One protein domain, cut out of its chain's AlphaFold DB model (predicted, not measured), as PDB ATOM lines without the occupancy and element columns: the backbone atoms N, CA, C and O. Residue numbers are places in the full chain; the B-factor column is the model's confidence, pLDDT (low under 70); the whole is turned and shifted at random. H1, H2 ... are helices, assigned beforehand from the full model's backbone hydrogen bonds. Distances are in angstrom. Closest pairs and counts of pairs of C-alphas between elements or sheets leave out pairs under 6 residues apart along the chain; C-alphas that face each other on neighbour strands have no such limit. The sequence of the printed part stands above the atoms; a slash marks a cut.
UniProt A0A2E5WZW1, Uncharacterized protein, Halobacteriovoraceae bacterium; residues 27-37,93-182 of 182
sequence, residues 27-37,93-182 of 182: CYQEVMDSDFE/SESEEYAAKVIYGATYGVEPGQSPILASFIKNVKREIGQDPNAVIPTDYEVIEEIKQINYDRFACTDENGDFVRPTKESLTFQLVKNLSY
ATOM      1  N   CYS A  27       7.046  39.430  90.376       63.22
ATOM      2  CA  CYS A  27       8.443  39.411  89.912       63.22
ATOM      3  C   CYS A  27       9.225  40.676  90.302       63.22
ATOM      4  O   CYS A  27      10.379  40.621  90.710       63.22
ATOM      5  N   TYR A  28       8.551  41.820  90.234       61.19
ATOM      6  CA  TYR A  28       9.043  43.126  90.634       61.19
ATOM      7  C   TYR A  28       9.376  43.255  92.129       61.19
ATOM      8  O   TYR A  28      10.406  43.829  92.469       61.19
ATOM      9  N   GLN A  29       8.520  42.758  93.024       57.31
ATOM     10  CA  GLN A  29       8.690  42.945  94.469       57.31
ATOM     11  C   GLN A  29       9.857  42.126  95.012       57.31
ATOM     12  O   GLN A  29      10.716  42.689  95.673       57.31
ATOM     13  N   GLU A  30       9.970  40.853  94.638       57.03
ATOM     14  CA  GLU A  30      11.087  39.993  95.070       57.03
ATOM     15  C   GLU A  30      12.452  40.484  94.553       57.03
ATOM     16  O   GLU A  30      13.491  40.277  95.179       57.03
ATOM     17  N   VAL A  31      12.468  41.168  93.405       56.25
ATOM     18  CA  VAL A  31      13.681  41.810  92.885       56.25
ATOM     19  C   VAL A  31      14.005  43.096  93.657       56.25
ATOM     20  O   VAL A  31      15.168  43.343  93.967       56.25
ATOM     21  N   MET A  32      13.005  43.900  94.028       52.81
ATOM     22  CA  MET A  32      13.200  45.141  94.795       52.81
ATOM     23  C   MET A  32      13.547  44.901  96.269       52.81
ATOM     24  O   MET A  32      14.367  45.630  96.825       52.81
ATOM     25  N   ASP A  33      12.979  43.859  96.877       51.81
ATOM     26  CA  ASP A  33      13.216  43.468  98.270       51.81
ATOM     27  C   ASP A  33      14.641  42.915  98.490       51.81
ATOM     28  O   ASP A  33      15.085  42.756  99.625       51.81
ATOM     29  N   SER A  34      15.396  42.678  97.410       47.22
ATOM     30  CA  SER A  34      16.777  42.179  97.435       47.22
ATOM     31  C   SER A  34      17.871  43.256  97.547       47.22
ATOM     32  O   SER A  34      18.985  43.064  97.065       47.22
ATOM     33  N   ASP A  35      17.566  44.391  98.186       48.56
ATOM     34  CA  ASP A  35      18.462  45.555  98.340       48.56
ATOM     35  C   ASP A  35      18.950  46.168  97.005       48.56
ATOM     36  O   ASP A  35      19.972  46.855  96.941       48.56
ATOM     37  N   PHE A  36      18.198  45.972  95.921       45.91
ATOM     38  CA  PHE A  36      18.491  46.548  94.612       45.91
ATOM     39  C   PHE A  36      18.328  48.083  94.620       45.91
ATOM     40  O   PHE A  36      17.248  48.613  94.893       45.91
ATOM     41  N   GLU A  37      19.396  48.823  94.300       49.19
ATOM     42  CA  GLU A  37      19.347  50.285  94.170       49.19
ATOM     43  C   GLU A  37      18.968  50.699  92.738       49.19
ATOM     44  O   GLU A  37      19.756  50.612  91.795       49.19
ATOM     45  N   SER A  93      23.000  39.837  88.875       67.19
ATOM     46  CA  SER A  93      23.663  39.919  87.582       67.19
ATOM     47  C   SER A  93      23.140  41.120  86.785       67.19
ATOM     48  O   SER A  93      21.994  41.549  86.942       67.19
ATOM     49  N   GLU A  94      23.960  41.630  85.861       70.50
ATOM     50  CA  GLU A  94      23.588  42.733  84.958       70.50
ATOM     51  C   GLU A  94      22.269  42.453  84.210       70.50
ATOM     52  O   GLU A  94      21.481  43.362  83.944       70.50
ATOM     53  N   SER A  95      21.996  41.179  83.907       70.19
ATOM     54  CA  SER A  95      20.771  40.753  83.229       70.19
ATOM     55  C   SER A  95      19.522  40.853  84.117       70.19
ATOM     56  O   SER A  95      18.467  41.287  83.649       70.19
ATOM     57  N   GLU A  96      19.628  40.500  85.398       69.75
ATOM     58  CA  GLU A  96      18.519  40.587  86.360       69.75
ATOM     59  C   GLU A  96      18.212  42.045  86.719       69.75
ATOM     60  O   GLU A  96      17.054  42.461  86.711       69.75
ATOM     61  N   GLU A  97      19.249  42.860  86.940       69.50
ATOM     62  CA  GLU A  97      19.109  44.308  87.132       69.50
ATOM     63  C   GLU A  97      18.411  44.966  85.930       69.50
ATOM     64  O   GLU A  97      17.538  45.830  86.081       69.50
ATOM     65  N   TYR A  98      18.783  44.563  84.715       71.06
ATOM     66  CA  TYR A  98      18.172  45.091  83.504       71.06
ATOM     67  C   TYR A  98      16.680  44.736  83.425       71.06
ATOM     68  O   TYR A  98      15.856  45.611  83.138       71.06
ATOM     69  N   ALA A  99      16.317  43.483  83.713       71.81
ATOM     70  CA  ALA A  99      14.924  43.041  83.740       71.81
ATOM     71  C   ALA A  99      14.100  43.800  84.793       71.81
ATOM     72  O   ALA A  99      12.992  44.251  84.494       71.81
ATOM     73  N   ALA A 100      14.668  44.044  85.978       70.31
ATOM     74  CA  ALA A 100      14.045  44.837  87.036       70.31
ATOM     75  C   ALA A 100      13.643  46.238  86.549       70.31
ATOM     76  O   ALA A 100      12.509  46.681  86.742       70.31
ATOM     77  N   LYS A 101      14.562  46.927  85.861       70.88
ATOM     78  CA  LYS A 101      14.340  48.277  85.318       70.88
ATOM     79  C   LYS A 101      13.272  48.297  84.222       70.88
ATOM     80  O   LYS A 101      12.505  49.258  84.138       70.88
ATOM     81  N   VAL A 102      13.207  47.252  83.393       73.75
ATOM     82  CA  VAL A 102      12.161  47.084  82.370       73.75
ATOM     83  C   VAL A 102      10.790  46.902  83.024       73.75
ATOM     84  O   VAL A 102       9.856  47.631  82.689       73.75
ATOM     85  N   ILE A 103      10.682  45.984  83.988       73.19
ATOM     86  CA  ILE A 103       9.431  45.695  84.703       73.19
ATOM     87  C   ILE A 103       8.963  46.922  85.497       73.19
ATOM     88  O   ILE A 103       7.780  47.264  85.462       73.19
ATOM     89  N   TYR A 104       9.884  47.631  86.156       72.75
ATOM     90  CA  TYR A 104       9.603  48.899  86.833       72.75
ATOM     91  C   TYR A 104       9.011  49.926  85.861       72.75
ATOM     92  O   TYR A 104       7.928  50.458  86.101       72.75
ATOM     93  N   GLY A 105       9.678  50.158  84.724       67.88
ATOM     94  CA  GLY A 105       9.203  51.094  83.704       67.88
ATOM     95  C   GLY A 105       7.805  50.748  83.183       67.88
ATOM     96  O   GLY A 105       6.964  51.634  83.044       67.88
ATOM     97  N   ALA A 106       7.528  49.462  82.956       71.31
ATOM     98  CA  ALA A 106       6.217  48.996  82.512       71.31
ATOM     99  C   ALA A 106       5.128  49.149  83.595       71.31
ATOM    100  O   ALA A 106       3.997  49.524  83.283       71.31
ATOM    101  N   THR A 107       5.462  48.902  84.868       65.88
ATOM    102  CA  THR A 107       4.516  48.937  86.002       65.88
ATOM    103  C   THR A 107       3.962  50.337  86.249       65.88
ATOM    104  O   THR A 107       2.760  50.499  86.450       65.88
ATOM    105  N   TYR A 108       4.811  51.365  86.186       62.19
ATOM    106  CA  TYR A 108       4.409  52.748  86.464       62.19
ATOM    107  C   TYR A 108       3.846  53.490  85.245       62.19
ATOM    108  O   TYR A 108       3.699  54.709  85.280       62.19
ATOM    109  N   GLY A 109       3.496  52.764  84.176       53.69
ATOM    110  CA  GLY A 109       2.836  53.342  83.004       53.69
ATOM    111  C   GLY A 109       3.699  54.368  82.276       53.69
ATOM    112  O   GLY A 109       3.164  55.273  81.640       53.69
ATOM    113  N   VAL A 110       5.024  54.239  82.381       54.19
ATOM    114  CA  VAL A 110       5.957  55.087  81.651       54.19
ATOM    115  C   VAL A 110       5.750  54.788  80.170       54.19
ATOM    116  O   VAL A 110       5.995  53.663  79.729       54.19
ATOM    117  N   GLU A 111       5.252  55.763  79.406       52.25
ATOM    118  CA  GLU A 111       5.057  55.585  77.965       52.25
ATOM    119  C   GLU A 111       6.365  55.095  77.313       52.25
ATOM    120  O   GLU A 111       7.454  55.496  77.756       52.25
ATOM    121  N   PRO A 112       6.288  54.236  76.275       47.22
ATOM    122  CA  PRO A 112       7.454  53.777  75.526       47.22
ATOM    123  C   PRO A 112       8.178  54.999  74.947       47.22
ATOM    124  O   PRO A 112       7.801  55.552  73.920       47.22
ATOM    125  N   GLY A 113       9.184  55.485  75.673       44.75
ATOM    126  CA  GLY A 113       9.802  56.783  75.403       44.75
ATOM    127  C   GLY A 113      10.374  57.497  76.628       44.75
ATOM    128  O   GLY A 113      11.378  58.186  76.472       44.75
ATOM    129  N   GLN A 114       9.825  57.309  77.840       47.44
ATOM    130  CA  GLN A 114      10.378  57.979  79.037       47.44
ATOM    131  C   GLN A 114      11.410  57.136  79.813       47.44
ATOM    132  O   GLN A 114      12.182  57.691  80.589       47.44
ATOM    133  N   SER A 115      11.517  55.825  79.544       62.34
ATOM    134  CA  SER A 115      12.653  54.994  79.978       62.34
ATOM    135  C   SER A 115      13.426  54.467  78.759       62.34
ATOM    136  O   SER A 115      12.911  53.605  78.039       62.34
ATOM    137  N   PRO A 116      14.673  54.929  78.516       66.69
ATOM    138  CA  PRO A 116      15.519  54.428  77.426       66.69
ATOM    139  C   PRO A 116      15.750  52.913  77.484       66.69
ATOM    140  O   PRO A 116      15.932  52.268  76.452       66.69
ATOM    141  N   ILE A 117      15.717  52.339  78.690       71.62
ATOM    142  CA  ILE A 117      15.880  50.903  78.927       71.62
ATOM    143  C   ILE A 117      14.656  50.143  78.418       71.62
ATOM    144  O   ILE A 117      14.811  49.222  77.619       71.62
ATOM    145  N   LEU A 118      13.449  50.577  78.800       75.25
ATOM    146  CA  LEU A 118      12.200  49.970  78.335       75.25
ATOM    147  C   LEU A 118      12.062  50.080  76.809       75.25
ATOM    148  O   LEU A 118      11.777  49.091  76.144       75.25
ATOM    149  N   ALA A 119      12.346  51.254  76.237       72.75
ATOM    150  CA  ALA A 119      12.276  51.463  74.790       72.75
ATOM    151  C   ALA A 119      13.277  50.580  74.018       72.75
ATOM    152  O   ALA A 119      12.934  49.978  72.999       72.75
ATOM    153  N   SER A 120      14.515  50.466  74.516       78.94
ATOM    154  CA  SER A 120      15.537  49.587  73.934       78.94
ATOM    155  C   SER A 120      15.137  48.112  74.021       78.94
ATOM    156  O   SER A 120      15.305  47.360  73.058       78.94
ATOM    157  N   PHE A 121      14.553  47.703  75.148       83.81
ATOM    158  CA  PHE A 121      14.070  46.344  75.349       83.81
ATOM    159  C   PHE A 121      12.922  45.989  74.396       83.81
ATOM    160  O   PHE A 121      13.032  45.011  73.660       83.81
ATOM    161  N   ILE A 122      11.882  46.828  74.318       83.75
ATOM    162  CA  ILE A 122      10.746  46.638  73.400       83.75
ATOM    163  C   ILE A 122      11.236  46.521  71.951       83.75
ATOM    164  O   ILE A 122      10.815  45.629  71.213       83.75
ATOM    165  N   LYS A 123      12.184  47.375  71.544       85.19
ATOM    166  CA  LYS A 123      12.783  47.313  70.207       85.19
ATOM    167  C   LYS A 123      13.479  45.974  69.939       85.19
ATOM    168  O   LYS A 123      13.382  45.462  68.824       85.19
ATOM    169  N   ASN A 124      14.181  45.414  70.925       85.81
ATOM    170  CA  ASN A 124      14.834  44.112  70.784       85.81
ATOM    171  C   ASN A 124      13.816  42.972  70.665       85.81
ATOM    172  O   ASN A 124      13.955  42.170  69.747       85.81
ATOM    173  N   VAL A 125      12.772  42.956  71.501       86.00
ATOM    174  CA  VAL A 125      11.683  41.959  71.437       86.00
ATOM    175  C   VAL A 125      11.020  41.972  70.058       86.00
ATOM    176  O   VAL A 125      10.923  40.944  69.395       86.00
ATOM    177  N   LYS A 126      10.647  43.156  69.561       83.94
ATOM    178  CA  LYS A 126      10.047  43.299  68.224       83.94
ATOM    179  C   LYS A 126      10.972  42.848  67.104       83.94
ATOM    180  O   LYS A 126      10.510  42.284  66.117       83.94
ATOM    181  N   ARG A 127      12.276  43.107  67.239       87.50
ATOM    182  CA  ARG A 127      13.277  42.652  66.271       87.50
ATOM    183  C   ARG A 127      13.386  41.130  66.254       87.50
ATOM    184  O   ARG A 127      13.599  40.588  65.179       87.50
ATOM    185  N   GLU A 128      13.282  40.467  67.403       85.75
ATOM    186  CA  GLU A 128      13.298  39.001  67.480       85.75
ATOM    187  C   GLU A 128      12.041  38.385  66.865       85.75
ATOM    188  O   GLU A 128      12.171  37.510  66.016       85.75
ATOM    189  N   ILE A 129      10.853  38.905  67.182       85.50
ATOM    190  CA  ILE A 129       9.593  38.466  66.551       85.50
ATOM    191  C   ILE A 129       9.652  38.678  65.030       85.50
ATOM    192  O   ILE A 129       9.327  37.787  64.253       85.50
ATOM    193  N   GLY A 130      10.158  39.833  64.590       84.75
ATOM    194  CA  GLY A 130      10.316  40.160  63.173       84.75
ATOM    195  C   GLY A 130      11.412  39.394  62.429       84.75
ATOM    196  O   GLY A 130      11.653  39.695  61.260       84.75
ATOM    197  N   GLN A 131      12.096  38.435  63.067       86.81
ATOM    198  CA  GLN A 131      12.919  37.466  62.337       86.81
ATOM    199  C   GLN A 131      12.056  36.472  61.552       86.81
ATOM    200  O   GLN A 131      12.524  35.948  60.539       86.81
ATOM    201  N   ASP A 132      10.809  36.238  61.976       83.19
ATOM    202  CA  ASP A 132       9.833  35.501  61.182       83.19
ATOM    203  C   ASP A 132       9.166  36.457  60.173       83.19
ATOM    204  O   ASP A 132       8.492  37.413  60.570       83.19
ATOM    205  N   PRO A 133       9.330  36.229  58.857       77.06
ATOM    206  CA  PRO A 133       8.753  37.087  57.825       77.06
ATOM    207  C   PRO A 133       7.217  37.079  57.792       77.06
ATOM    208  O   PRO A 133       6.635  37.940  57.132       77.06
ATOM    209  N   ASN A 134       6.563  36.125  58.462       82.62
ATOM    210  CA  ASN A 134       5.105  36.042  58.548       82.62
ATOM    211  C   ASN A 134       4.549  36.564  59.879       82.62
ATOM    212  O   ASN A 134       3.329  36.643  60.019       82.62
ATOM    213  N   ALA A 135       5.406  36.917  60.842       81.94
ATOM    214  CA  ALA A 135       4.951  37.354  62.153       81.94
ATOM    215  C   ALA A 135       4.336  38.755  62.108       81.94
ATOM    216  O   ALA A 135       4.856  39.692  61.490       81.94
ATOM    217  N   VAL A 136       3.226  38.915  62.826       85.88
ATOM    218  CA  VAL A 136       2.624  40.224  63.075       85.88
ATOM    219  C   VAL A 136       3.426  40.914  64.174       85.88
ATOM    220  O   VAL A 136       3.487  40.440  65.303       85.88
ATOM    221  N   ILE A 137       4.055  42.045  63.847       87.19
ATOM    222  CA  ILE A 137       4.854  42.794  64.822       87.19
ATOM    223  C   ILE A 137       3.918  43.465  65.837       87.19
ATOM    224  O   ILE A 137       3.113  44.309  65.427       87.19
ATOM    225  N   PRO A 138       4.041  43.169  67.145       83.94
ATOM    226  CA  PRO A 138       3.197  43.781  68.161       83.94
ATOM    227  C   PRO A 138       3.482  45.283  68.296       83.94
ATOM    228  O   PRO A 138       4.574  45.788  68.004       83.94
ATOM    229  N   THR A 139       2.494  46.027  68.775       86.75
ATOM    230  CA  THR A 139       2.608  47.428  69.190       86.75
ATOM    231  C   THR A 139       3.425  47.555  70.479       86.75
ATOM    232  O   THR A 139       3.650  46.585  71.195       86.75
ATOM    233  N   ASP A 140       3.944  48.754  70.777       83.88
ATOM    234  CA  ASP A 140       4.702  48.955  72.028       83.88
ATOM    235  C   ASP A 140       3.805  48.727  73.257       83.88
ATOM    236  O   ASP A 140       4.258  48.180  74.259       83.88
ATOM    237  N   TYR A 141       2.523  49.096  73.154       82.31
ATOM    238  CA  TYR A 141       1.527  48.886  74.203       82.31
ATOM    239  C   TYR A 141       1.265  47.405  74.475       82.31
ATOM    240  O   TYR A 141       1.217  47.020  75.636       82.31
ATOM    241  N   GLU A 142       1.153  46.570  73.437       83.50
ATOM    242  CA  GLU A 142       0.991  45.118  73.606       83.50
ATOM    243  C   GLU A 142       2.195  44.502  74.321       83.50
ATOM    244  O   GLU A 142       2.021  43.708  75.238       83.50
ATOM    245  N   VAL A 143       3.417  44.935  73.987       83.81
ATOM    246  CA  VAL A 143       4.622  44.477  74.697       83.81
ATOM    247  C   VAL A 143       4.607  44.923  76.166       83.81
ATOM    248  O   VAL A 143       4.963  44.144  77.043       83.81
ATOM    249  N   ILE A 144       4.187  46.157  76.462       82.00
ATOM    250  CA  ILE A 144       4.112  46.674  77.840       82.00
ATOM    251  C   ILE A 144       3.048  45.941  78.664       82.00
ATOM    252  O   ILE A 144       3.309  45.602  79.819       82.00
ATOM    253  N   GLU A 145       1.864  45.709  78.102       83.12
ATOM    254  CA  GLU A 145       0.804  44.959  78.780       83.12
ATOM    255  C   GLU A 145       1.234  43.517  79.052       83.12
ATOM    256  O   GLU A 145       1.020  43.022  80.156       83.12
ATOM    257  N   GLU A 146       1.938  42.882  78.117       82.69
ATOM    258  CA  GLU A 146       2.469  41.537  78.324       82.69
ATOM    259  C   GLU A 146       3.553  41.510  79.417       82.69
ATOM    260  O   GLU A 146       3.529  40.642  80.286       82.69
ATOM    261  N   ILE A 147       4.455  42.505  79.473       80.06
ATOM    262  CA  ILE A 147       5.430  42.640  80.576       80.06
ATOM    263  C   ILE A 147       4.712  42.760  81.927       80.06
ATOM    264  O   ILE A 147       5.144  42.160  82.914       80.06
ATOM    265  N   LYS A 148       3.618  43.532  81.994       77.94
ATOM    266  CA  LYS A 148       2.813  43.634  83.218       77.94
ATOM    267  C   LYS A 148       2.209  42.280  83.571       77.94
ATOM    268  O   LYS A 148       2.325  41.877  84.720       77.94
ATOM    269  N   GLN A 149       1.601  41.578  82.616       77.19
ATOM    270  CA  GLN A 149       1.011  40.259  82.862       77.19
ATOM    271  C   GLN A 149       2.051  39.258  83.369       77.19
ATOM    272  O   GLN A 149       1.815  38.633  84.399       77.19
ATOM    273  N   ILE A 150       3.226  39.196  82.738       74.44
ATOM    274  CA  ILE A 150       4.357  38.363  83.169       74.44
ATOM    275  C   ILE A 150       4.784  38.698  84.604       74.44
ATOM    276  O   ILE A 150       5.039  37.804  85.399       74.44
ATOM    277  N   ASN A 151       4.807  39.979  84.978       69.25
ATOM    278  CA  ASN A 151       5.128  40.393  86.344       69.25
ATOM    279  C   ASN A 151       4.115  39.886  87.392       69.25
ATOM    280  O   ASN A 151       4.488  39.652  88.543       69.25
ATOM    281  N   TYR A 152       2.841  39.751  87.013       67.81
ATOM    282  CA  TYR A 152       1.782  39.210  87.872       67.81
ATOM    283  C   TYR A 152       1.664  37.677  87.791       67.81
ATOM    284  O   TYR A 152       1.011  37.079  88.651       67.81
ATOM    285  N   ASP A 153       2.272  37.035  86.791       67.38
ATOM    286  CA  ASP A 153       2.270  35.583  86.639       67.38
ATOM    287  C   ASP A 153       3.361  34.945  87.505       67.38
ATOM    288  O   ASP A 153       4.559  35.131  87.300       67.38
ATOM    289  N   ARG A 154       2.941  34.135  88.481       56.59
ATOM    290  CA  ARG A 154       3.875  33.417  89.356       56.59
ATOM    291  C   ARG A 154       4.706  32.397  88.588       56.59
ATOM    292  O   ARG A 154       5.872  32.228  88.916       56.59
ATOM    293  N   PHE A 155       4.139  31.754  87.568       59.47
ATOM    294  CA  PHE A 155       4.846  30.724  86.803       59.47
ATOM    295  C   PHE A 155       5.968  31.300  85.940       59.47
ATOM    296  O   PHE A 155       6.902  30.583  85.590       59.47
ATOM    297  N   ALA A 156       5.903  32.592  85.624       59.75
ATOM    298  CA  ALA A 156       6.950  33.274  84.882       59.75
ATOM    299  C   ALA A 156       8.236  33.495  85.697       59.75
ATOM    300  O   ALA A 156       9.296  33.714  85.104       59.75
ATOM    301  N   CYS A 157       8.138  33.439  87.030       61.78
ATOM    302  CA  CYS A 157       9.205  33.756  87.981       61.78
ATOM    303  C   CYS A 157       9.422  32.631  89.002       61.78
ATOM    304  O   CYS A 157       9.890  32.871  90.110       61.78
ATOM    305  N   THR A 158       9.086  31.394  88.637       59.25
ATOM    306  CA  THR A 158       9.372  30.191  89.431       59.25
ATOM    307  C   THR A 158      10.101  29.156  88.586       59.25
ATOM    308  O   THR A 158       9.805  29.021  87.398       59.25
ATOM    309  N   ASP A 159      11.040  28.423  89.180       57.66
ATOM    310  CA  ASP A 159      11.754  27.340  88.508       57.66
ATOM    311  C   ASP A 159      10.907  26.053  88.436       57.66
ATOM    312  O   ASP A 159       9.757  25.994  88.877       57.66
ATOM    313  N   GLU A 160      11.490  24.990  87.877       64.81
ATOM    314  CA  GLU A 160      10.851  23.670  87.771       64.81
ATOM    315  C   GLU A 160      10.518  23.040  89.138       64.81
ATOM    316  O   GLU A 160       9.670  22.147  89.213       64.81
ATOM    317  N   ASN A 161      11.154  23.507  90.215       58.50
ATOM    318  CA  ASN A 161      10.932  23.060  91.589       58.50
ATOM    319  C   ASN A 161       9.878  23.911  92.320       58.50
ATOM    320  O   ASN A 161       9.473  23.561  93.430       58.50
ATOM    321  N   GLY A 162       9.395  24.987  91.688       53.62
ATOM    322  CA  GLY A 162       8.480  25.954  92.286       53.62
ATOM    323  C   GLY A 162       9.173  26.978  93.187       53.62
ATOM    324  O   GLY A 162       8.482  27.729  93.878       53.62
ATOM    325  N   ASP A 163      10.507  27.019  93.177       55.94
ATOM    326  CA  ASP A 163      11.286  28.035  93.873       55.94
ATOM    327  C   ASP A 163      11.221  29.340  93.087       55.94
ATOM    328  O   ASP A 163      11.280  29.358  91.856       55.94
ATOM    329  N   PHE A 164      11.082  30.457  93.798       59.78
ATOM    330  CA  PHE A 164      11.032  31.758  93.155       59.78
ATOM    331  C   PHE A 164      12.396  32.111  92.554       59.78
ATOM    332  O   PHE A 164      13.422  32.064  93.233       59.78
ATOM    333  N   VAL A 165      12.397  32.513  91.288       63.47
ATOM    334  CA  VAL A 165      13.584  32.935  90.544       63.47
ATOM    335  C   VAL A 165      13.359  34.320  89.984       63.47
ATOM    336  O   VAL A 165      12.307  34.644  89.429       63.47
ATOM    337  N   ARG A 166      14.397  35.143  90.085       69.06
ATOM    338  CA  ARG A 166      14.373  36.478  89.507       69.06
ATOM    339  C   ARG A 166      14.361  36.372  87.980       69.06
ATOM    340  O   ARG A 166      15.123  35.585  87.414       69.06
ATOM    341  N   PRO A 167      13.522  37.160  87.289       69.69
ATOM    342  CA  PRO A 167      13.540  37.185  85.839       69.69
ATOM    343  C   PRO A 167      14.852  37.799  85.346       69.69
ATOM    344  O   PRO A 167      15.261  38.877  85.776       69.69
ATOM    345  N   THR A 168      15.492  37.124  84.398       78.00
ATOM    346  CA  THR A 168      16.615  37.673  83.635       78.00
ATOM    347  C   THR A 168      16.097  38.388  82.392       78.00
ATOM    348  O   THR A 168      14.983  38.129  81.928       78.00
ATOM    349  N   LYS A 169      16.913  39.260  81.798       79.69
ATOM    350  CA  LYS A 169      16.605  39.883  80.507       79.69
ATOM    351  C   LYS A 169      16.307  38.825  79.445       79.69
ATOM    352  O   LYS A 169      15.374  39.005  78.666       79.69
ATOM    353  N   GLU A 170      17.072  37.735  79.407       82.75
ATOM    354  CA  GLU A 170      16.899  36.658  78.429       82.75
ATOM    355  C   GLU A 170      15.593  35.895  78.661       82.75
ATOM    356  O   GLU A 170      14.852  35.673  77.707       82.75
ATOM    357  N   SER A 171      15.275  35.553  79.916       79.50
ATOM    358  CA  SER A 171      14.022  34.875  80.273       79.50
ATOM    359  C   SER A 171      12.809  35.740  79.930       79.50
ATOM    360  O   SER A 171      11.887  35.282  79.256       79.50
ATOM    361  N   LEU A 172      12.853  37.025  80.297       82.25
ATOM    362  CA  LEU A 172      11.795  37.986  79.991       82.25
ATOM    363  C   LEU A 172      11.618  38.160  78.474       82.25
ATOM    364  O   LEU A 172      10.494  38.156  77.979       82.25
ATOM    365  N   THR A 173      12.720  38.265  77.723       83.31
ATOM    366  CA  THR A 173      12.680  38.356  76.252       83.31
ATOM    367  C   THR A 173      12.055  37.105  75.641       83.31
ATOM    368  O   THR A 173      11.132  37.213  74.839       83.31
ATOM    369  N   PHE A 174      12.509  35.919  76.053       83.81
ATOM    370  CA  PHE A 174      12.017  34.645  75.537       83.81
ATOM    371  C   PHE A 174      10.513  34.467  75.772       83.81
ATOM    372  O   PHE A 174       9.794  34.075  74.854       83.81
ATOM    373  N   GLN A 175      10.026  34.785  76.975       83.12
ATOM    374  CA  GLN A 175       8.601  34.691  77.300       83.12
ATOM    375  C   GLN A 175       7.757  35.658  76.463       83.12
ATOM    376  O   GLN A 175       6.739  35.252  75.910       83.12
ATOM    377  N   LEU A 176       8.208  36.904  76.293       84.88
ATOM    378  CA  LEU A 176       7.503  37.887  75.467       84.88
ATOM    379  C   LEU A 176       7.446  37.482  74.000       84.88
ATOM    380  O   LEU A 176       6.389  37.564  73.386       84.88
ATOM    381  N   VAL A 177       8.567  37.024  73.438       84.44
ATOM    382  CA  VAL A 177       8.595  36.516  72.064       84.44
ATOM    383  C   VAL A 177       7.638  35.336  71.948       84.44
ATOM    384  O   VAL A 177       6.798  35.333  71.058       84.44
ATOM    385  N   LYS A 178       7.679  34.373  72.874       84.06
ATOM    386  CA  LYS A 178       6.778  33.214  72.864       84.06
ATOM    387  C   LYS A 178       5.295  33.608  72.918       84.06
ATOM    388  O   LYS A 178       4.508  33.021  72.185       84.06
ATOM    389  N   ASN A 179       4.921  34.563  73.768       82.19
ATOM    390  CA  ASN A 179       3.522  34.951  73.957       82.19
ATOM    391  C   ASN A 179       3.000  35.871  72.843       82.19
ATOM    392  O   ASN A 179       1.806  35.863  72.569       82.19
ATOM    393  N   LEU A 180       3.874  36.649  72.194       83.94
ATOM    394  CA  LEU A 180       3.495  37.625  71.162       83.94
ATOM    395  C   LEU A 180       3.746  37.148  69.720       83.94
ATOM    396  O   LEU A 180       3.381  37.851  68.778       83.94
ATOM    397  N   SER A 181       4.367  35.982  69.533       79.25
ATOM    398  CA  SER A 181       4.503  35.334  68.222       79.25
ATOM    399  C   SER A 181       3.234  34.531  67.928       79.25
ATOM    400  O   SER A 181       3.117  33.384  68.365       79.25
ATOM    401  N   TYR A 182       2.276  35.148  67.232       67.88
ATOM    402  CA  TYR A 182       1.004  34.539  66.813       67.88
ATOM    403  C   TYR A 182       1.029  34.065  65.358       67.88
ATOM    404  O   TYR A 182       1.622  34.783  64.519       67.88
TER     405      TYR A 182
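AT A GLANCE: This is residues 27 to 37 and 93 to 182 of the 182 residues of an uncharacterized protein of Halobacteriovoraceae bacterium (UniProt A0A2E5WZW1). Four longer helices, H2, H3, H4 and H6, are gathered into a compact cluster in which they cross one another at steep angles instead of running side by side. The short helix H1 packs on H2 and H4 toward one end of the longest axis, and the link from H3 to H4 lies at the other end; the very short H5 follows H4. The printed part has 101 residues with six named helices, H1 to H6 in chain order, and no named strand: the class is all helix. It is compact, with a radius of gyration of the C-alphas of 13.2 A, and spans 40 by 33 by 21 A.

HOW THE PARTS SIT: H2, residues 94 to 107, is one of two hubs; the other is H4, residues 140 to 152, and each touches four helices. H2 touches H4 with residues 103 to 107 alone, closest at the C-alphas of Ala 106 and Ile 144, 5.6 A, about perpendicular at 74 degrees. H3, residues 116 to 129, touches H2 with residues 117 to 121 alone; the closest C-alphas, of Val 102 and Leu 118, are 5.0 A apart, and the lines are about perpendicular at 81 degrees. H3 and H4 only just touch, with 3 pairs of C-alphas within 8 A, closest at Ile 122 and Asp 140, 6.6 A. H6, residues 169 to 180, touches H2 at a steep tilt of 47 degrees, the same way, closest at the C-alphas of Ala 99 and Lys 169, 4.8 A. H6 also touches H3, closest at the C-alphas of Ile 129 and Val 177, 5.9 A, and H4, at those of Glu 146 and Leu 176, 6.8 A. H1, residues 27 to 32, touches H4 at the C-alphas of Cys 27 and Asn 151, 5.0 A, and H2 at those of Tyr 28 and Ala 100, 6.4 A. H5, residues 154 to 157, is close but not clearly touching to H1, H4 and H6. In H1, H2, H3, H4 and H6 every O i to N i+4 pair is within hydrogen-bond range; H5 is too short for such a pair.

IN THESE COORDINATES: H3 measures 20.2 A, H2 20.1 A, H4 18.8 A and H6 16.3 A from first to last C-alpha. H2 begins at C-alpha 94 (23.588, 42.733, 84.958). H1 begins at C-alpha 27 (8.443, 39.411, 89.912), and H6 ends at C-alpha 180 (3.495, 37.625, 71.162).

THE WHOLE: The C-alphas farthest apart, of Asp 35 and Asn 134, are 43.0 A apart. Residues 38 to 92 are not printed, and C-alphas 37 and 93 are 13.0 A apart across the cut. The link from H5 to H6 is long, with 11 residues. The mean pLDDT of the printed part is 71.4; 43 residues are under 70, among them 27 to 37, 107 to 116 and 151 to 167.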